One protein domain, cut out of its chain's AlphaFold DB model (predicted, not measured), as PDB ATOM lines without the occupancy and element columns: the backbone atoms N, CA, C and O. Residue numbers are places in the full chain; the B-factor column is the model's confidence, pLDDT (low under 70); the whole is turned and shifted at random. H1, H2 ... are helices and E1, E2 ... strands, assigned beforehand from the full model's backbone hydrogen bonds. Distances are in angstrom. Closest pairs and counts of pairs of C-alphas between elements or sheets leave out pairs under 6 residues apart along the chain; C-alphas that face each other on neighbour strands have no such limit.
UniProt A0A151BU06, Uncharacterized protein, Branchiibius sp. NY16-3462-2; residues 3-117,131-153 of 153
ATOM      1  N   VAL A   3     -28.002  26.937  50.610       96.75
ATOM      2  CA  VAL A   3     -27.702  28.120  49.775       96.75
ATOM      3  C   VAL A   3     -28.228  28.026  48.352       96.75
ATOM      4  O   VAL A   3     -28.373  29.053  47.697       96.75
ATOM      5  N   ALA A   4     -28.516  26.820  47.868       96.25
ATOM      6  CA  ALA A   4     -29.160  26.617  46.582       96.25
ATOM      7  C   ALA A   4     -30.009  25.347  46.615       96.25
ATOM      8  O   ALA A   4     -29.681  24.390  47.316       96.25
ATOM      9  N   SER A   5     -31.086  25.349  45.839       96.88
ATOM     10  CA  SER A   5     -31.939  24.192  45.611       96.88
ATOM     11  C   SER A   5     -32.330  24.167  44.138       96.88
ATOM     12  O   SER A   5     -32.722  25.197  43.585       96.88
ATOM     13  N   THR A   6     -32.190  23.001  43.516       96.56
ATOM     14  CA  THR A   6     -32.540  22.745  42.122       96.56
ATOM     15  C   THR A   6     -33.610  21.655  42.095       96.56
ATOM     16  O   THR A   6     -33.262  20.469  42.164       96.56
ATOM     17  N   PRO A   7     -34.903  22.024  42.051       96.25
ATOM     18  CA  PRO A   7     -35.983  21.062  41.858       96.25
ATOM     19  C   PRO A   7     -35.945  20.496  40.434       96.25
ATOM     20  O   PRO A   7     -35.481  21.178  39.518       96.25
ATOM     21  N   GLU A   8     -36.431  19.265  40.251       94.06
ATOM     22  CA  GLU A   8     -36.420  18.551  38.961       94.06
ATOM     23  C   GLU A   8     -35.033  18.580  38.298       94.06
ATOM     24  O   GLU A   8     -34.873  18.829  37.100       94.06
ATOM     25  N   ALA A   9     -33.995  18.378  39.113       92.31
ATOM     26  CA  ALA A   9     -32.617  18.357  38.656       92.31
ATOM     27  C   ALA A   9     -32.447  17.312  37.544       92.31
ATOM     28  O   ALA A   9     -32.633  16.122  37.775       92.31
ATOM     29  N   SER A  10     -32.030  17.740  36.349       91.12
ATOM     30  CA  SER A  10     -32.036  16.907  35.134       91.12
ATOM     31  C   SER A  10     -31.106  15.685  35.168       91.12
ATOM     32  O   SER A  10     -31.066  14.913  34.214       91.12
ATOM     33  N   TRP A  11     -30.290  15.545  36.215       89.75
ATOM     34  CA  TRP A  11     -29.405  14.402  36.458       89.75
ATOM     35  C   TRP A  11     -29.912  13.468  37.569       89.75
ATOM     36  O   TRP A  11     -29.185  12.554  37.960       89.75
ATOM     37  N   LEU A  12     -31.104  13.720  38.112       93.44
ATOM     38  CA  LEU A  12     -31.778  12.896  39.112       93.44
ATOM     39  C   LEU A  12     -33.099  12.349  38.542       93.44
ATOM     40  O   LEU A  12     -33.595  12.883  37.546       93.44
ATOM     41  N   PRO A  13     -33.685  11.308  39.165       94.19
ATOM     42  CA  PRO A  13     -35.033  10.849  38.829       94.19
ATOM     43  C   PRO A  13     -36.063  11.985  38.892       94.19
ATOM     44  O   PRO A  13     -35.914  12.916  39.689       94.19
ATOM     45  N   SER A  14     -37.133  11.902  38.099       93.62
ATOM     46  CA  SER A  14     -38.214  12.903  38.151       93.62
ATOM     47  C   SER A  14     -38.818  13.001  39.559       93.62
ATOM     48  O   SER A  14     -38.914  12.001  40.272       93.62
ATOM     49  N   GLY A  15     -39.181  14.213  39.986       93.69
ATOM     50  CA  GLY A  15     -39.635  14.488  41.353       93.69
ATOM     51  C   GLY A  15     -38.503  14.687  42.367       93.69
ATOM     52  O   GLY A  15     -38.770  14.985  43.532       93.69
ATOM     53  N   SER A  16     -37.241  14.538  41.954       97.00
ATOM     54  CA  SER A  16     -36.080  14.724  42.829       97.00
ATOM     55  C   SER A  16     -35.644  16.184  42.929       97.00
ATOM     56  O   SER A  16     -35.903  17.015  42.059       97.00
ATOM     57  N   THR A  17     -34.905  16.494  43.991       97.75
ATOM     58  CA  THR A  17     -34.302  17.811  44.221       97.75
ATOM     59  C   THR A  17     -32.822  17.659  44.551       97.75
ATOM     60  O   THR A  17     -32.430  16.752  45.280       97.75
ATOM     61  N   ALA A  18     -31.988  18.560  44.038       97.69
ATOM     62  CA  ALA A  18     -30.603  18.689  44.476       97.69
ATOM     63  C   ALA A  18     -30.441  19.934  45.349       97.69
ATOM     64  O   ALA A  18     -30.742  21.046  44.924       97.69
ATOM     65  N   GLU A  19     -29.936  19.761  46.561       98.06
ATOM     66  CA  GLU A  19     -29.715  20.837  47.522       98.06
ATOM     67  C   GLU A  19     -28.223  21.075  47.741       98.06
ATOM     68  O   GLU A  19     -27.443  20.128  47.841       98.06
ATOM     69  N   VAL A  20     -27.813  22.335  47.878       98.25
ATOM     70  CA  VAL A  20     -26.428  22.716  48.174       98.25
ATOM     71  C   VAL A  20     -26.361  23.346  49.553       98.25
ATOM     72  O   VAL A  20     -26.956  24.395  49.808       98.25
ATOM     73  N   TRP A  21     -25.592  22.718  50.432       98.25
ATOM     74  CA  TRP A  21     -25.408  23.127  51.814       98.25
ATOM     75  C   TRP A  21     -23.964  23.562  52.044       98.25
ATOM     76  O   TRP A  21     -23.033  22.889  51.606       98.25
ATOM     77  N   VAL A  22     -23.774  24.671  52.759       97.50
ATOM     78  CA  VAL A  22     -22.451  25.204  53.128       97.50
ATOM     79  C   VAL A  22     -22.308  25.359  54.635       97.50
ATOM     80  O   VAL A  22     -23.296  25.568  55.349       97.50
ATOM     81  N   GLY A  23     -21.074  25.303  55.116       94.50
ATOM     82  CA  GLY A  23     -20.699  25.608  56.492       94.50
ATOM     83  C   GLY A  23     -19.182  25.605  56.643       94.50
ATOM     84  O   GLY A  23     -18.471  25.255  55.710       94.50
ATOM     85  N   GLN A  24     -18.672  26.005  57.805       87.06
ATOM     86  CA  GLN A  24     -17.221  26.055  58.025       87.06
ATOM     87  C   GLN A  24     -16.644  24.722  58.521       87.06
ATOM     88  O   GLN A  24     -15.500  24.409  58.204       87.06
ATOM     89  N   ASP A  25     -17.442  23.935  59.245       91.56
ATOM     90  CA  ASP A  25     -17.086  22.596  59.725       91.56
ATOM     91  C   ASP A  25     -18.368  21.764  59.902       91.56
ATOM     92  O   ASP A  25     -18.971  21.682  60.973       91.56
ATOM     93  N   CYS A  26     -18.892  21.267  58.786       94.44
ATOM     94  CA  CYS A  26     -20.101  20.457  58.775       94.44
ATOM     95  C   CYS A  26     -19.790  19.042  59.287       94.44
ATOM     96  O   CYS A  26     -18.758  18.477  58.927       94.44
ATOM     97  N   PRO A  27     -20.712  18.389  60.014       94.81
ATOM     98  CA  PRO A  27     -20.641  16.944  60.177       94.81
ATOM     99  C   PRO A  27     -20.623  16.265  58.804       94.81
ATOM    100  O   PRO A  27     -21.417  16.624  57.931       94.81
ATOM    101  N   THR A  28     -19.743  15.279  58.611       95.75
ATOM    102  CA  THR A  28     -19.708  14.496  57.370       95.75
ATOM    103  C   THR A  28     -21.044  13.772  57.184       95.75
ATOM    104  O   THR A  28     -21.380  12.911  58.001       95.75
ATOM    105  N   PRO A  29     -21.818  14.087  56.132       95.81
ATOM    106  CA  PRO A  29     -23.127  13.493  55.937       95.81
ATOM    107  C   PRO A  29     -23.026  12.034  55.473       95.81
ATOM    108  O   PRO A  29     -22.060  11.624  54.824       95.81
ATOM    109  N   SER A  30     -24.064  11.259  55.783       94.62
ATOM    110  CA  SER A  30     -24.195   9.847  55.422       94.62
ATOM    111  C   SER A  30     -25.630   9.560  54.959       94.62
ATOM    112  O   SER A  30     -26.557  10.077  55.583       94.62
ATOM    113  N   PRO A  31     -25.840   8.753  53.898       95.88
ATOM    114  CA  PRO A  31     -24.820   8.034  53.133       95.88
ATOM    115  C   PRO A  31     -24.136   8.910  52.069       95.88
ATOM    116  O   PRO A  31     -24.781   9.518  51.214       95.88
ATOM    117  N   ALA A  32     -22.802   8.945  52.085       97.88
ATOM    118  CA  ALA A  32     -22.028   9.601  51.037       97.88
ATOM    119  C   ALA A  32     -21.950   8.713  49.786       97.88
ATOM    120  O   ALA A  32     -21.811   7.492  49.874       97.88
ATOM    121  N   ILE A  33     -22.007   9.330  48.608       97.81
ATOM    122  CA  ILE A  33     -21.916   8.633  47.317       97.81
ATOM    123  C   ILE A  33     -20.685   9.046  46.507       97.81
ATOM    124  O   ILE A  33     -20.180   8.280  45.687       97.81
ATOM    125  N   ILE A  34     -20.184  10.250  46.768       98.00
ATOM    126  CA  ILE A  34     -19.014  10.861  46.145       98.00
ATOM    127  C   ILE A  34     -18.337  11.704  47.227       98.00
ATOM    128  O   ILE A  34     -19.027  12.362  47.998       98.00
ATOM    129  N   VAL A  35     -17.009  11.740  47.264       98.56
ATOM    130  CA  VAL A  35     -16.258  12.733  48.048       98.56
ATOM    131  C   VAL A  35     -15.498  13.660  47.111       98.56
ATOM    132  O   VAL A  35     -14.993  13.229  46.070       98.56
ATOM    133  N   ARG A  36     -15.425  14.939  47.475       98.50
ATOM    134  CA  ARG A  36     -14.681  15.961  46.734       98.50
ATOM    135  C   ARG A  36     -13.660  16.638  47.626       98.50
ATOM    136  O   ARG A  36     -13.922  16.858  48.806       98.50
ATOM    137  N   LEU A  37     -12.532  17.005  47.035       97.75
ATOM    138  CA  LEU A  37     -11.469  17.738  47.701       97.75
ATOM    139  C   LEU A  37     -11.427  19.174  47.186       97.75
ATOM    140  O   LEU A  37     -11.345  19.402  45.982       97.75
ATOM    141  N   LEU A  38     -11.453  20.135  48.097       96.44
ATOM    142  CA  LEU A  38     -11.277  21.549  47.821       96.44
ATOM    143  C   LEU A  38      -9.902  21.975  48.339       96.44
ATOM    144  O   LEU A  38      -9.670  22.033  49.543       96.44
ATOM    145  N   LEU A  39      -8.984  22.265  47.419       95.44
ATOM    146  CA  LEU A  39      -7.687  22.846  47.764       95.44
ATOM    147  C   LEU A  39      -7.759  24.343  47.524       95.44
ATOM    148  O   LEU A  39      -8.073  24.753  46.407       95.44
ATOM    149  N   LEU A  40      -7.460  25.135  48.548       92.19
ATOM    150  CA  LEU A  40      -7.534  26.590  48.503       92.19
ATOM    151  C   LEU A  40      -6.136  27.209  48.405       92.19
ATOM    152  O   LEU A  40      -5.170  26.728  48.996       92.19
ATOM    153  N   ARG A  41      -6.022  28.305  47.653       90.25
ATOM    154  CA  ARG A  41      -4.833  29.160  47.594       90.25
ATOM    155  C   ARG A  41      -5.271  30.596  47.335       90.25
ATOM    156  O   ARG A  41      -5.546  30.962  46.190       90.25
ATOM    157  N   GLY A  42      -5.315  31.408  48.390       88.56
ATOM    158  CA  GLY A  42      -5.909  32.745  48.309       88.56
ATOM    159  C   GLY A  42      -7.332  32.648  47.755       88.56
ATOM    160  O   GLY A  42      -8.092  31.789  48.185       88.56
ATOM    161  N   GLU A  43      -7.646  33.447  46.737       89.50
ATOM    162  CA  GLU A  43      -8.954  33.445  46.061       89.50
ATOM    163  C   GLU A  43      -9.085  32.428  44.916       89.50
ATOM    164  O   GLU A  43      -9.916  32.576  44.017       89.50
ATOM    165  N   THR A  44      -8.238  31.401  44.914       91.69
ATOM    166  CA  THR A  44      -8.257  30.345  43.902       91.69
ATOM    167  C   THR A  44      -8.450  28.978  44.538       91.69
ATOM    168  O   THR A  44      -8.018  28.737  45.668       91.69
ATOM    169  N   PHE A  45      -9.065  28.063  43.796       92.25
ATOM    170  CA  PHE A  45      -9.159  26.654  44.154       92.25
ATOM    171  C   PHE A  45      -8.666  25.773  43.012       92.25
ATOM    172  O   PHE A  45      -8.726  26.138  41.838       92.25
ATOM    173  N   PHE A  46      -8.132  24.611  43.369       94.94
ATOM    174  CA  PHE A  46      -7.571  23.675  42.405       94.94
ATOM    175  C   PHE A  46      -8.663  22.834  41.736       94.94
ATOM    176  O   PHE A  46      -9.434  22.148  42.411       94.94
ATOM    177  N   CYS A  47      -8.681  22.837  40.407       95.94
ATOM    178  CA  CYS A  47      -9.544  22.002  39.586       95.94
ATOM    179  C   CYS A  47      -8.725  21.040  38.724       95.94
ATOM    180  O   CYS A  47      -7.612  21.336  38.298       95.94
ATOM    181  N   VAL A  48      -9.315  19.892  38.417       96.94
ATOM    182  CA  VAL A  48      -8.795  18.884  37.491       96.94
ATOM    183  C   VAL A  48      -9.703  18.787  36.268       96.94
ATOM    184  O   VAL A  48     -10.884  19.139  36.319       96.94
ATOM    185  N   SER A  49      -9.164  18.300  35.151       95.31
ATOM    186  CA  SER A  49      -9.968  18.042  33.954       95.31
ATOM    187  C   SER A  49     -10.895  16.841  34.169       95.31
ATOM    188  O   SER A  49     -10.488  15.822  34.728       95.31
ATOM    189  N   SER A  50     -12.139  16.947  33.702       92.12
ATOM    190  CA  SER A  50     -13.110  15.851  33.653       92.12
ATOM    191  C   SER A  50     -13.806  15.827  32.286       92.12
ATOM    192  O   SER A  50     -13.813  16.846  31.589       92.12
ATOM    193  N   PRO A  51     -14.483  14.725  31.908       89.31
ATOM    194  CA  PRO A  51     -15.265  14.670  30.668       89.31
ATOM    195  C   PRO A  51     -16.337  15.762  30.541       89.31
ATOM    196  O   PRO A  51     -16.771  16.069  29.438       89.31
ATOM    197  N   LYS A  52     -16.776  16.354  31.662       86.69
ATOM    198  CA  LYS A  52     -17.783  17.423  31.691       86.69
ATOM    199  C   LYS A  52     -17.167  18.822  31.832       86.69
ATOM    200  O   LYS A  52     -17.899  19.737  32.196       86.69
ATOM    201  N   GLY A  53     -15.849  18.977  31.664       91.12
ATOM    202  CA  GLY A  53     -15.090  20.211  31.927       91.12
ATOM    203  C   GLY A  53     -14.353  20.200  33.273       91.12
ATOM    204  O   GLY A  53     -14.236  19.155  33.910       91.12
ATOM    205  N   LEU A  54     -13.876  21.353  33.743       94.25
ATOM    206  CA  LEU A  54     -13.157  21.461  35.023       94.25
ATOM    207  C   LEU A  54     -14.025  21.037  36.219       94.25
ATOM    208  O   LEU A  54     -15.210  21.376  36.293       94.25
ATOM    209  N   ASP A  55     -13.448  20.274  37.141       95.50
ATOM    210  CA  ASP A  55     -14.113  19.771  38.347       95.50
ATOM    211  C   ASP A  55     -13.148  19.790  39.543       95.50
ATOM    212  O   ASP A  55     -11.933  19.878  39.370       95.50
ATOM    213  N   LEU A  56     -13.668  19.695  40.764       96.88
ATOM    214  CA  LEU A  56     -12.829  19.422  41.931       96.88
ATOM    215  C   LEU A  56     -12.248  18.003  41.823       96.88
ATOM    216  O   LEU A  56     -12.913  17.117  41.269       96.88
ATOM    217  N   PRO A  57     -11.055  17.732  42.389       97.75
ATOM    218  CA  PRO A  57     -10.623  16.359  42.612       97.75
ATOM    219  C   PRO A  57     -11.743  15.570  43.301       97.75
ATOM    220  O   PRO A  57     -12.259  15.967  44.346       97.75
ATOM    221  N   THR A  58     -12.159  14.480  42.663       97.81
ATOM    222  CA  THR A  58     -13.399  13.770  42.984       97.81
ATOM    223  C   THR A  58     -13.138  12.269  43.032       97.81
ATOM    224  O   THR A  58     -12.411  11.734  42.192       97.81
ATOM    225  N   LEU A  59     -13.765  11.577  43.984       98.06
ATOM    226  CA  LEU A  59     -13.811  10.118  44.031       98.06
ATOM    227  C   LEU A  59     -15.253   9.634  44.213       98.06
ATOM    228  O   LEU A  59     -15.934  10.022  45.160       98.06
ATOM    229  N   PHE A  60     -15.695   8.746  43.323       97.31
ATOM    230  CA  PHE A  60     -16.954   8.016  43.461       97.31
ATOM    231  C   PHE A  60     -16.772   6.862  44.447       97.31
ATOM    232  O   PHE A  60     -15.806   6.107  44.338       97.31
ATOM    233  N   LEU A  61     -17.700   6.710  45.392       97.69
ATOM    234  CA  LEU A  61     -17.594   5.708  46.460       97.69
ATOM    235  C   LEU A  61     -18.154   4.335  46.066       97.69
ATOM    236  O   LEU A  61     -18.168   3.432  46.892       97.69
ATOM    237  N   GLY A  62     -18.619   4.169  44.828       94.38
ATOM    238  CA  GLY A  62     -19.288   2.953  44.372       94.38
ATOM    239  C   GLY A  62     -20.762   2.888  44.784       94.38
ATOM    240  O   GLY A  62     -21.388   3.899  45.120       94.38
ATOM    241  N   SER A  63     -21.333   1.688  44.718       91.19
ATOM    242  CA  SER A  63     -22.755   1.416  44.953       91.19
ATOM    243  C   SER A  63     -22.962   0.091  45.685       91.19
ATOM    244  O   SER A  63     -22.081  -0.763  45.698       91.19
ATOM    245  N   GLY A  64     -24.147  -0.097  46.270       87.69
ATOM    246  CA  GLY A  64     -24.502  -1.343  46.954       87.69
ATOM    247  C   GLY A  64     -23.597  -1.670  48.147       87.69
ATOM    248  O   GLY A  64     -23.136  -0.771  48.849       87.69
ATOM    249  N   ALA A  65     -23.370  -2.967  48.373       87.06
ATOM    250  CA  ALA A  65     -22.602  -3.490  49.506       87.06
ATOM    251  C   ALA A  65     -21.092  -3.197  49.431       87.06
ATOM    252  O   ALA A  65     -20.416  -3.233  50.452       87.06
ATOM    253  N   GLU A  66     -20.570  -2.889  48.242       90.44
ATOM    254  CA  GLU A  66     -19.151  -2.574  48.022       90.44
ATOM    255  C   GLU A  66     -18.849  -1.073  48.154       90.44
ATOM    256  O   GLU A  66     -17.729  -0.630  47.894       90.44
ATOM    257  N   ARG A  67     -19.849  -0.262  48.528       93.75
ATOM    258  CA  ARG A  67     -19.685   1.183  48.665       93.75
ATOM    259  C   ARG A  67     -18.682   1.506  49.775       93.75
ATOM    260  O   ARG A  67     -18.893   1.148  50.931       93.75
ATOM    261  N   LEU A  68     -17.647   2.265  49.427       97.25
ATOM    262  CA  LEU A  68     -16.689   2.810  50.385       97.25
ATOM    263  C   LEU A  68     -17.375   3.784  51.345       97.25
ATOM    264  O   LEU A  68     -18.261   4.553  50.962       97.25
ATOM    265  N   THR A  69     -16.897   3.830  52.583       96.50
ATOM    266  CA  THR A  69     -17.250   4.918  53.495       96.50
ATOM    267  C   THR A  69     -16.675   6.249  52.998       96.50
ATOM    268  O   THR A  69     -15.687   6.292  52.255       96.50
ATOM    269  N   ALA A  70     -17.258   7.368  53.444       97.31
ATOM    270  CA  ALA A  70     -16.720   8.698  53.148       97.31
ATOM    271  C   ALA A  70     -15.252   8.826  53.590       97.31
ATOM    272  O   ALA A  70     -14.438   9.380  52.859       97.31
ATOM    273  N   THR A  71     -14.907   8.260  54.750       97.25
ATOM    274  CA  THR A  71     -13.550   8.274  55.309       97.25
ATOM    275  C   THR A  71     -12.558   7.505  54.437       97.25
ATOM    276  O   THR A  71     -11.498   8.034  54.105       97.25
ATOM    277  N   GLU A  72     -12.891   6.282  54.017       97.75
ATOM    278  CA  GLU A  72     -12.023   5.480  53.143       97.75
ATOM    279  C   GLU A  72     -11.835   6.145  51.781       97.75
ATOM    280  O   GLU A  72     -10.714   6.240  51.278       97.75
ATOM    281  N   GLY A  73     -12.927   6.645  51.196       98.25
ATOM    282  CA  GLY A  73     -12.872   7.362  49.931       98.25
ATOM    283  C   GLY A  73     -12.045   8.641  50.022       98.25
ATOM    284  O   GLY A  73     -11.215   8.905  49.153       98.25
ATOM    285  N   LEU A  74     -12.210   9.415  51.094       98.19
ATOM    286  CA  LEU A  74     -11.448  10.639  51.316       98.19
ATOM    287  C   LEU A  74      -9.959  10.337  51.484       98.19
ATOM    288  O   LEU A  74      -9.143  10.958  50.810       98.19
ATOM    289  N   ARG A  75      -9.599   9.321  52.276       98.25
ATOM    290  CA  ARG A  75      -8.209   8.864  52.420       98.25
ATOM    291  C   ARG A  75      -7.590   8.501  51.067       98.25
ATOM    292  O   ARG A  75      -6.463   8.901  50.770       98.25
ATOM    293  N   GLN A  76      -8.324   7.774  50.220       98.56
ATOM    294  CA  GLN A  76      -7.860   7.440  48.870       98.56
ATOM    295  C   GLN A  76      -7.712   8.679  47.981       98.56
ATOM    296  O   GLN A  76      -6.735   8.789  47.238       98.56
ATOM    297  N   LEU A  77      -8.659   9.615  48.045       98.44
ATOM    298  CA  LEU A  77      -8.615  10.846  47.262       98.44
ATOM    299  C   LEU A  77      -7.436  11.739  47.679       98.44
ATOM    300  O   LEU A  77      -6.734  12.264  46.813       98.44
ATOM    301  N   LEU A  78      -7.169  11.848  48.982       97.88
ATOM    302  CA  LEU A  78      -6.020  12.556  49.550       97.88
ATOM    303  C   LEU A  78      -4.693  11.918  49.124       97.88
ATOM    304  O   LEU A  78      -3.798  12.618  48.648       97.88
ATOM    305  N   GLN A  79      -4.582  10.587  49.195       97.88
ATOM    306  CA  GLN A  79      -3.409   9.862  48.699       97.88
ATOM    307  C   GLN A  79      -3.144  10.156  47.219       97.88
ATOM    308  O   GLN A  79      -2.006  10.413  46.838       97.88
ATOM    309  N   ARG A  80      -4.180  10.109  46.375       98.00
ATOM    310  CA  ARG A  80      -4.040  10.315  44.925       98.00
ATOM    311  C   ARG A  80      -3.703  11.761  44.576       98.00
ATOM    312  O   ARG A  80      -2.905  11.988  43.678       98.00
ATOM    313  N   THR A  81      -4.313  12.723  45.266       97.62
ATOM    314  CA  THR A  81      -4.231  14.146  44.900       97.62
ATOM    315  C   THR A  81      -3.032  14.845  45.532       97.62
ATOM    316  O   THR A  81      -2.440  15.719  44.903       97.62
ATOM    317  N   LEU A  82      -2.665  14.467  46.761       96.56
ATOM    318  CA  LEU A  82      -1.673  15.167  47.584       96.56
ATOM    319  C   LEU A  82      -0.494  14.287  48.019       96.56
ATOM    320  O   LEU A  82       0.454  14.803  48.606       96.56
ATOM    321  N   SER A  83      -0.554  12.968  47.792       96.50
ATOM    322  CA  SER A  83       0.364  11.985  48.398       96.50
ATOM    323  C   SER A  83       0.424  12.058  49.933       96.50
ATOM    324  O   SER A  83       1.430  11.687  50.531       96.50
ATOM    325  N   GLN A  84      -0.649  12.540  50.571       95.31
ATOM    326  CA  GLN A  84      -0.750  12.753  52.019       95.31
ATOM    327  C   GLN A  84      -2.119  12.270  52.524       95.31
ATOM    328  O   GLN A  84      -3.041  13.070  52.651       95.31
ATOM    329  N   PRO A  85      -2.292  10.963  52.781       95.81
ATOM    330  CA  PRO A  85      -3.594  10.374  53.108       95.81
ATOM    331  C   PRO A  85      -4.141  10.769  54.489       95.81
ATOM    332  O   PRO A  85      -5.311  10.518  54.763       95.81
ATOM    333  N   ASP A  86      -3.292  11.348  55.339       94.56
ATOM    334  CA  ASP A  86      -3.563  11.681  56.743       94.56
ATOM    335  C   ASP A  86      -3.588  13.198  57.005       94.56
ATOM    336  O   ASP A  86      -3.594  13.626  58.158       94.56
ATOM    337  N   VAL A  87      -3.568  14.027  55.952       94.38
ATOM    338  CA  VAL A  87      -3.669  15.484  56.118       94.38
ATOM    339  C   VAL A  87      -5.019  15.857  56.734       94.38
ATOM    340  O   VAL A  87      -6.052  15.269  56.405       94.38
ATOM    341  N   ALA A  88      -5.001  16.839  57.637       93.50
ATOM    342  CA  ALA A  88      -6.210  17.349  58.258       93.50
ATOM    343  C   ALA A  88      -7.134  17.977  57.206       93.50
ATOM    344  O   ALA A  88      -6.698  18.683  56.296       93.50
ATOM    345  N   VAL A  89      -8.425  17.699  57.347       95.12
ATOM    346  CA  VAL A  89      -9.481  18.153  56.444       95.12
ATOM    347  C   VAL A  89     -10.728  18.483  57.238       95.12
ATOM    348  O   VAL A  89     -10.997  17.861  58.265       95.12
ATOM    349  N   ARG A  90     -11.522  19.416  56.720       95.62
ATOM    350  CA  ARG A  90     -12.829  19.783  57.277       95.62
ATOM    351  C   ARG A  90     -13.894  19.758  56.197       95.62
ATOM    352  O   ARG A  90     -13.626  20.114  55.049       95.62
ATOM    353  N   CYS A  91     -15.107  19.331  56.530       97.50
ATOM    354  CA  CYS A  91     -16.203  19.363  55.567       97.50
ATOM    355  C   CYS A  91     -16.772  20.785  55.493       97.50
ATOM    356  O   CYS A  91     -17.339  21.290  56.457       97.50
ATOM    357  N   VAL A  92     -16.647  21.434  54.336       97.31
ATOM    358  CA  VAL A  92     -17.086  22.831  54.131       97.31
ATOM    359  C   VAL A  92     -18.466  22.946  53.479       97.31
ATOM    360  O   VAL A  92     -18.975  24.030  53.188       97.31
ATOM    361  N   GLY A  93     -19.100  21.806  53.233       98.12
ATOM    362  CA  GLY A  93     -20.412  21.732  52.622       98.12
ATOM    363  C   GLY A  93     -20.632  20.415  51.905       98.12
ATOM    364  O   GLY A  93     -19.750  19.558  51.825       98.12
ATOM    365  N   TYR A  94     -21.830  20.254  51.369       98.62
ATOM    366  CA  TYR A  94     -22.217  19.072  50.621       98.62
ATOM    367  C   TYR A  94     -23.350  19.386  49.654       98.62
ATOM    368  O   TYR A  94     -24.152  20.294  49.870       98.62
ATOM    369  N   VAL A  95     -23.433  18.587  48.593       98.19
ATOM    370  CA  VAL A  95     -24.665  18.465  47.810       98.19
ATOM    371  C   VAL A  95     -25.477  17.317  48.403       98.19
ATOM    372  O   VAL A  95     -24.926  16.240  48.626       98.19
ATOM    373  N   ARG A  96     -26.763  17.532  48.666       98.19
ATOM    374  CA  ARG A  96     -27.722  16.489  49.044       98.19
ATOM    375  C   ARG A  96     -28.658  16.264  47.864       98.19
ATOM    376  O   ARG A  96     -29.419  17.154  47.502       98.19
ATOM    377  N   ASN A  97     -28.583  15.087  47.263       97.75
ATOM    378  CA  ASN A  97     -29.589  14.635  46.316       97.75
ATOM    379  C   ASN A  97     -30.734  14.017  47.116       97.75
ATOM    380  O   ASN A  97     -30.501  13.097  47.901       97.75
ATOM    381  N   VAL A  98     -31.938  14.535  46.907       97.62
ATOM    382  CA  VAL A  98     -33.181  14.057  47.503       97.62
ATOM    383  C   VAL A  98     -33.985  13.388  46.394       97.62
ATOM    384  O   VAL A  98     -34.566  14.079  45.559       97.62
ATOM    385  N   ALA A  99     -33.975  12.060  46.363       96.75
ATOM    386  CA  ALA A  99     -34.713  11.236  45.411       96.75
ATOM    387  C   ALA A  99     -35.784  10.447  46.183       96.75
ATOM    388  O   ALA A  99     -35.421   9.508  46.889       96.75
ATOM    389  N   PRO A 100     -37.074  10.838  46.117       94.06
ATOM    390  CA  PRO A 100     -38.105  10.308  47.015       94.06
ATOM    391  C   PRO A 100     -38.265   8.789  46.954       94.06
ATOM    392  O   PRO A 100     -38.432   8.147  47.987       94.06
ATOM    393  N   GLU A 101     -38.173   8.228  45.752       93.81
ATOM    394  CA  GLU A 101     -38.378   6.810  45.483       93.81
ATOM    395  C   GLU A 101     -37.135   6.206  44.815       93.81
ATOM    396  O   GLU A 101     -36.446   6.904  44.060       93.81
ATOM    397  N   PRO A 102     -36.823   4.920  45.064       89.81
ATOM    398  CA  PRO A 102     -35.817   4.200  44.295       89.81
ATOM    399  C   PRO A 102     -36.143   4.214  42.796       89.81
ATOM    400  O   PRO A 102     -37.281   3.965  42.399       89.81
ATOM    401  N   ASP A 103     -35.126   4.425  41.967       90.50
ATOM    402  CA  ASP A 103     -35.235   4.416  40.509       90.50
ATOM    403  C   ASP A 103     -34.141   3.509  39.925       90.50
ATOM    404  O   ASP A 103     -33.015   3.478  40.428       90.50
ATOM    405  N   ALA A 104     -34.475   2.734  38.889       86.69
ATOM    406  CA  ALA A 104     -33.561   1.752  38.302       86.69
ATOM    407  C   ALA A 104     -32.300   2.397  37.695       86.69
ATOM    408  O   ALA A 104     -31.228   1.790  37.731       86.69
ATOM    409  N   ASP A 105     -32.418   3.632  37.206       87.94
ATOM    410  CA  ASP A 105     -31.326   4.410  36.625       87.94
ATOM    411  C   ASP A 105     -30.595   5.264  37.685       87.94
ATOM    412  O   ASP A 105     -29.606   5.940  37.381       87.94
ATOM    413  N   TYR A 106     -31.020   5.195  38.958       91.00
ATOM    414  CA  TYR A 106     -30.403   5.873  40.100       91.00
ATOM    415  C   TYR A 106     -29.892   4.875  41.160       91.00
ATOM    416  O   TYR A 106     -30.568   4.588  42.148       91.00
ATOM    417  N   PRO A 107     -28.646   4.374  41.039       91.00
ATOM    418  CA  PRO A 107     -28.098   3.318  41.904       91.00
ATOM    419  C   PRO A 107     -27.631   3.824  43.286       91.00
ATOM    420  O   PRO A 107     -26.732   3.255  43.924       91.00
ATOM    421  N   HIS A 108     -28.149   4.959  43.739       94.50
ATOM    422  CA  HIS A 108     -27.749   5.619  44.976       94.50
ATOM    423  C   HIS A 108     -28.845   5.499  46.041       94.50
ATOM    424  O   HIS A 108     -29.989   5.207  45.707       94.50
ATOM    425  N   PRO A 109     -28.502   5.657  47.332       94.69
ATOM    426  CA  PRO A 109     -29.475   5.496  48.401       94.69
ATOM    427  C   PRO A 109     -30.586   6.541  48.295       94.69
ATOM    428  O   PRO A 109     -30.337   7.683  47.908       94.69
ATOM    429  N   THR A 110     -31.791   6.136  48.677       95.12
ATOM    430  CA  THR A 110     -32.970   6.996  48.786       95.12
ATOM    431  C   THR A 110     -33.477   6.988  50.240       95.12
ATOM    432  O   THR A 110     -33.256   6.009  50.959       95.12
ATOM    433  N   PRO A 111     -34.091   8.082  50.731       96.50
ATOM    434  CA  PRO A 111     -34.367   9.312  49.992       96.50
ATOM    435  C   PRO A 111     -33.134  10.200  49.776       96.50
ATOM    436  O   PRO A 111     -33.157  11.067  48.911       96.50
ATOM    437  N   ASP A 112     -32.056   9.976  50.530       97.62
ATOM    438  CA  ASP A 112     -30.924  10.894  50.594       97.62
ATOM    439  C   ASP A 112     -29.604  10.274  50.140       97.62
ATOM    440  O   ASP A 112     -29.184   9.222  50.627       97.62
ATOM    441  N   ALA A 113     -28.887  11.016  49.300       97.50
ATOM    442  CA  ALA A 113     -27.532  10.702  48.878       97.50
ATOM    443  C   ALA A 113     -26.654  11.958  48.888       97.50
ATOM    444  O   ALA A 113     -26.991  12.978  48.283       97.50
ATOM    445  N   TYR A 114     -25.497  11.885  49.546       98.25
ATOM    446  CA  TYR A 114     -24.677  13.065  49.817       98.25
ATOM    447  C   TYR A 114     -23.359  13.085  49.039       98.25
ATOM    448  O   TYR A 114     -22.697  12.062  48.854       98.25
ATOM    449  N   VAL A 115     -22.939  14.282  48.639       98.38
ATOM    450  CA  VAL A 115     -21.643  14.567  48.014       98.38
ATOM    451  C   VAL A 115     -20.909  15.619  48.848       98.38
ATOM    452  O   VAL A 115     -20.993  16.811  48.533       98.38
ATOM    453  N   PRO A 116     -20.244  15.224  49.948       98.50
ATOM    454  CA  PRO A 116     -19.454  16.144  50.756       98.50
ATOM    455  C   PRO A 116     -18.224  16.691  50.031       98.50
ATOM    456  O   PRO A 116     -17.556  16.000  49.257       98.50
ATOM    457  N   VAL A 117     -17.924  17.951  50.338       98.38
ATOM    458  CA  VAL A 117     -16.727  18.672  49.914       98.38
ATOM    459  C   VAL A 117     -15.857  18.912  51.142       98.38
ATOM    460  O   VAL A 117     -16.301  19.512  52.123       98.38
ATOM    461  N   GLU A 131      -5.435  22.889  37.374       95.69
ATOM    462  CA  GLU A 131      -5.380  24.339  37.217       95.69
ATOM    463  C   GLU A 131      -5.938  25.037  38.458       95.69
ATOM    464  O   GLU A 131      -6.876  24.559  39.092       95.69
ATOM    465  N   TRP A 132      -5.349  26.180  38.811       94.25
ATOM    466  CA  TRP A 132      -5.866  27.042  39.873       94.25
ATOM    467  C   TRP A 132      -6.865  28.018  39.270       94.25
ATOM    468  O   TRP A 132      -6.505  28.853  38.442       94.25
ATOM    469  N   ILE A 133      -8.117  27.900  39.691       92.88
ATOM    470  CA  ILE A 133      -9.240  28.658  39.158       92.88
ATOM    471  C   ILE A 133      -9.661  29.694  40.193       92.88
ATOM    472  O   ILE A 133      -9.900  29.360  41.350       92.88
ATOM    473  N   GLY A 134      -9.720  30.962  39.788       90.19
ATOM    474  CA  GLY A 134     -10.178  32.042  40.661       90.19
ATOM    475  C   GLY A 134     -11.687  32.012  40.885       90.19
ATOM    476  O   GLY A 134     -12.440  31.570  40.018       90.19
ATOM    477  N   VAL A 135     -12.144  32.576  42.003       84.25
ATOM    478  CA  VAL A 135     -13.580  32.758  42.319       84.25
ATOM    479  C   VAL A 135     -14.356  33.581  41.280       84.25
ATOM    480  O   VAL A 135     -15.582  33.548  41.261       84.25
ATOM    481  N   HIS A 136     -13.661  34.318  40.410       81.25
ATOM    482  CA  HIS A 136     -14.260  35.061  39.297       81.25
ATOM    483  C   HIS A 136     -14.439  34.230  38.020       81.25
ATOM    484  O   HIS A 136     -15.068  34.699  37.073       81.25
ATOM    485  N   ALA A 137     -13.893  33.012  37.965       80.50
ATOM    486  CA  ALA A 137     -14.194  32.097  36.875       80.50
ATOM    487  C   ALA A 137     -15.677  31.717  36.936       80.50
ATOM    488  O   ALA A 137     -16.209  31.442  38.003       80.50
ATOM    489  N   ASN A 138     -16.375  31.700  35.804       75.81
ATOM    490  CA  ASN A 138     -17.798  31.383  35.807       75.81
ATOM    491  C   ASN A 138     -18.020  29.868  35.667       75.81
ATOM    492  O   ASN A 138     -18.284  29.384  34.570       75.81
ATOM    493  N   LEU A 139     -17.885  29.117  36.766       82.06
ATOM    494  CA  LEU A 139     -18.259  27.692  36.836       82.06
ATOM    495  C   LEU A 139     -19.554  27.486  37.644       82.06
ATOM    496  O   LEU A 139     -19.731  26.459  38.299       82.06
ATOM    497  N   ASN A 140     -20.468  28.459  37.607       79.31
ATOM    498  CA  ASN A 140     -21.726  28.455  38.362       79.31
ATOM    499  C   ASN A 140     -22.667  27.280  38.029       79.31
ATOM    500  O   ASN A 140     -23.498  26.918  38.856       79.31
ATOM    501  N   GLU A 141     -22.506  26.649  36.865       84.06
ATOM    502  CA  GLU A 141     -23.216  25.419  36.483       84.06
ATOM    503  C   GLU A 141     -22.774  24.188  37.300       84.06
ATOM    504  O   GLU A 141     -23.423  23.140  37.280       84.06
ATOM    505  N   ARG A 142     -21.655  24.273  38.031       89.12
ATOM    506  CA  ARG A 142     -21.190  23.195  38.904       89.12
ATOM    507  C   ARG A 142     -21.868  23.277  40.266       89.12
ATOM    508  O   ARG A 142     -21.685  24.229  41.007       89.12
ATOM    509  N   HIS A 143     -22.535  22.203  40.677       89.56
ATOM    510  CA  HIS A 143     -23.231  22.126  41.973       89.56
ATOM    511  C   HIS A 143     -22.348  22.353  43.206       89.56
ATOM    512  O   HIS A 143     -22.840  22.763  44.252       89.56
ATOM    513  N   TRP A 144     -21.042  22.093  43.108       92.69
ATOM    514  CA  TRP A 144     -20.091  22.380  44.184       92.69
ATOM    515  C   TRP A 144     -19.613  23.839  44.197       92.69
ATOM    516  O   TRP A 144     -19.016  24.263  45.183       92.69
ATOM    517  N   TRP A 145     -19.861  24.613  43.137       93.56
ATOM    518  CA  TRP A 145     -19.377  25.986  42.997       93.56
ATOM    519  C   TRP A 145     -19.788  26.900  44.157       93.56
ATOM    520  O   TRP A 145     -18.906  27.554  44.720       93.56
ATOM    521  N   PRO A 146     -21.064  26.917  44.604       94.00
ATOM    522  CA  PRO A 146     -21.456  27.746  45.742       94.00
ATOM    523  C   PRO A 146     -20.709  27.380  47.031       94.00
ATOM    524  O   PRO A 146     -20.459  28.255  47.855       94.00
ATOM    525  N   ILE A 147     -20.319  26.108  47.192       95.75
ATOM    526  CA  ILE A 147     -19.541  25.632  48.342       95.75
ATOM    527  C   ILE A 147     -18.120  26.185  48.278       95.75
ATOM    528  O   ILE A 147     -17.649  26.762  49.254       95.75
ATOM    529  N   ALA A 148     -17.462  26.064  47.120       93.00
ATOM    530  CA  ALA A 148     -16.114  26.588  46.923       93.00
ATOM    531  C   ALA A 148     -16.070  28.099  47.180       93.00
ATOM    532  O   ALA A 148     -15.288  28.542  48.012       93.00
ATOM    533  N   VAL A 149     -16.967  28.873  46.556       92.44
ATOM    534  CA  VAL A 149     -17.051  30.332  46.742       92.44
ATOM    535  C   VAL A 149     -17.336  30.717  48.193       92.44
ATOM    536  O   VAL A 149     -16.815  31.724  48.661       92.44
ATOM    537  N   HIS A 150     -18.156  29.946  48.915       93.12
ATOM    538  CA  HIS A 150     -18.403  30.195  50.334       93.12
ATOM    539  C   HIS A 150     -17.161  29.930  51.195       93.12
ATOM    540  O   HIS A 150     -16.918  30.680  52.130       93.12
ATOM    541  N   ALA A 151     -16.376  28.900  50.875       90.75
ATOM    542  CA  ALA A 151     -15.204  28.502  51.654       90.75
ATOM    543  C   ALA A 151     -14.001  29.453  51.514       90.75
ATOM    544  O   ALA A 151     -13.112  29.419  52.360       90.75
ATOM    545  N   VAL A 152     -13.957  30.281  50.462       85.69
ATOM    546  CA  VAL A 152     -12.916  31.316  50.283       85.69
ATOM    547  C   VAL A 152     -13.237  32.619  51.045       85.69
ATOM    548  O   VAL A 152     -12.407  33.524  51.083       85.69
ATOM    549  N   ARG A 153     -14.442  32.755  51.613       72.25
ATOM    550  CA  ARG A 153     -14.868  33.941  52.377       72.25
ATOM    551  C   ARG A 153     -14.554  33.789  53.857       72.25
ATOM    552  O   ARG A 153     -14.198  34.824  54.456       72.25
TER     553      ARG A 153
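What this domain is: This is residues 3 to 117 and 131 to 153 of the 153 residues of an uncharacterized protein of Branchiibius sp. NY16-3462-2 (UniProt A0A151BU06). Two sheets meet where E3 of a twisted five-strand sheet comes close to E8, an edge strand of a four-strand sheet, and the short helix H2 packs on both sheets. The longer helix H1 covers E3 and E6 on the opposite face of the five-strand sheet. The printed part has 138 residues with two named helices and nine named strands, in the order E1 E2 E3 E4 E5 E6 H1 E7 E8 E9 H2, class mixed. The five-strand sheet is branched at E4 and the other has the order E1 - E2 - E7 - E8; both are antiparallel. The whole is compact and rounded, with a radius of gyration of the C-alphas of 14.7 A and spans of 41 by 31 by 29 A.

Where its parts are: Begin the branched sheet at C-alpha 34, (-19.014, 10.861, 46.145); from there E3, residues 34 to 41, runs 23.2 A. Next find E4, residues 44 to 50, 18.4 A long, E5, residues 53 to 55, E6, residues 58 to 60, and E9, residues 131 to 134. The other sheet has E1, residues 3 to 7, E2, residues 17 to 22 and 16.6 A long, E7, residues 90 to 98 and 23.3 A long, and E8, residues 112 to 117 and 16.2 A long. H1, residues 70 to 82, spans 17.3 A; H2, residues 145 to 151, ends at C-alpha 151, (-15.204, 28.502, 51.654).

How they stand to each other: Look first at E4: E3 and E5 lie on one side of it, E9 on the other side. N 46 and O 39 are 3.0 A apart across the hairpin E3 and E4, and N 45 and O 133 are 2.9 A apart between E4 and E9. E3, E4 and E5 form a meander, each strand the antiparallel neighbour of the one before; with E6 they make a Greek key, the first strand being the antiparallel neighbour of the fourth, where N 35 and O 59 are 2.9 A apart. H1 is on this sheet over E3, at a height of 7.9 A, with the C-alphas of Val 35 and Leu 74 closest at 6.2 A. The C-alphas of Arg 36 and Val 117, the closest of E3 and E8, are 4.7 A apart. In the other sheet, N 19 and O 96 of E2 and E7 are 2.8 A apart. H2 is on this sheet over E2, at a height of 7.2 A, with the C-alphas of Val 22 and Ile 147 closest at 5.6 A. H1 and H2 are apart; in both, every O i to N i+4 pair is within hydrogen-bond range.

The domain as a whole: The C-alphas farthest apart, those of Gly 42 and Ala 104, are 42.7 A apart. Residues 118 to 130 are not printed, and C-alphas 117 and 131 are 17.9 A apart across this cut. The links E2 to E3 and E7 to E8 are long. The mean pLDDT of the printed part is 93.9, and no printed residue is under 70.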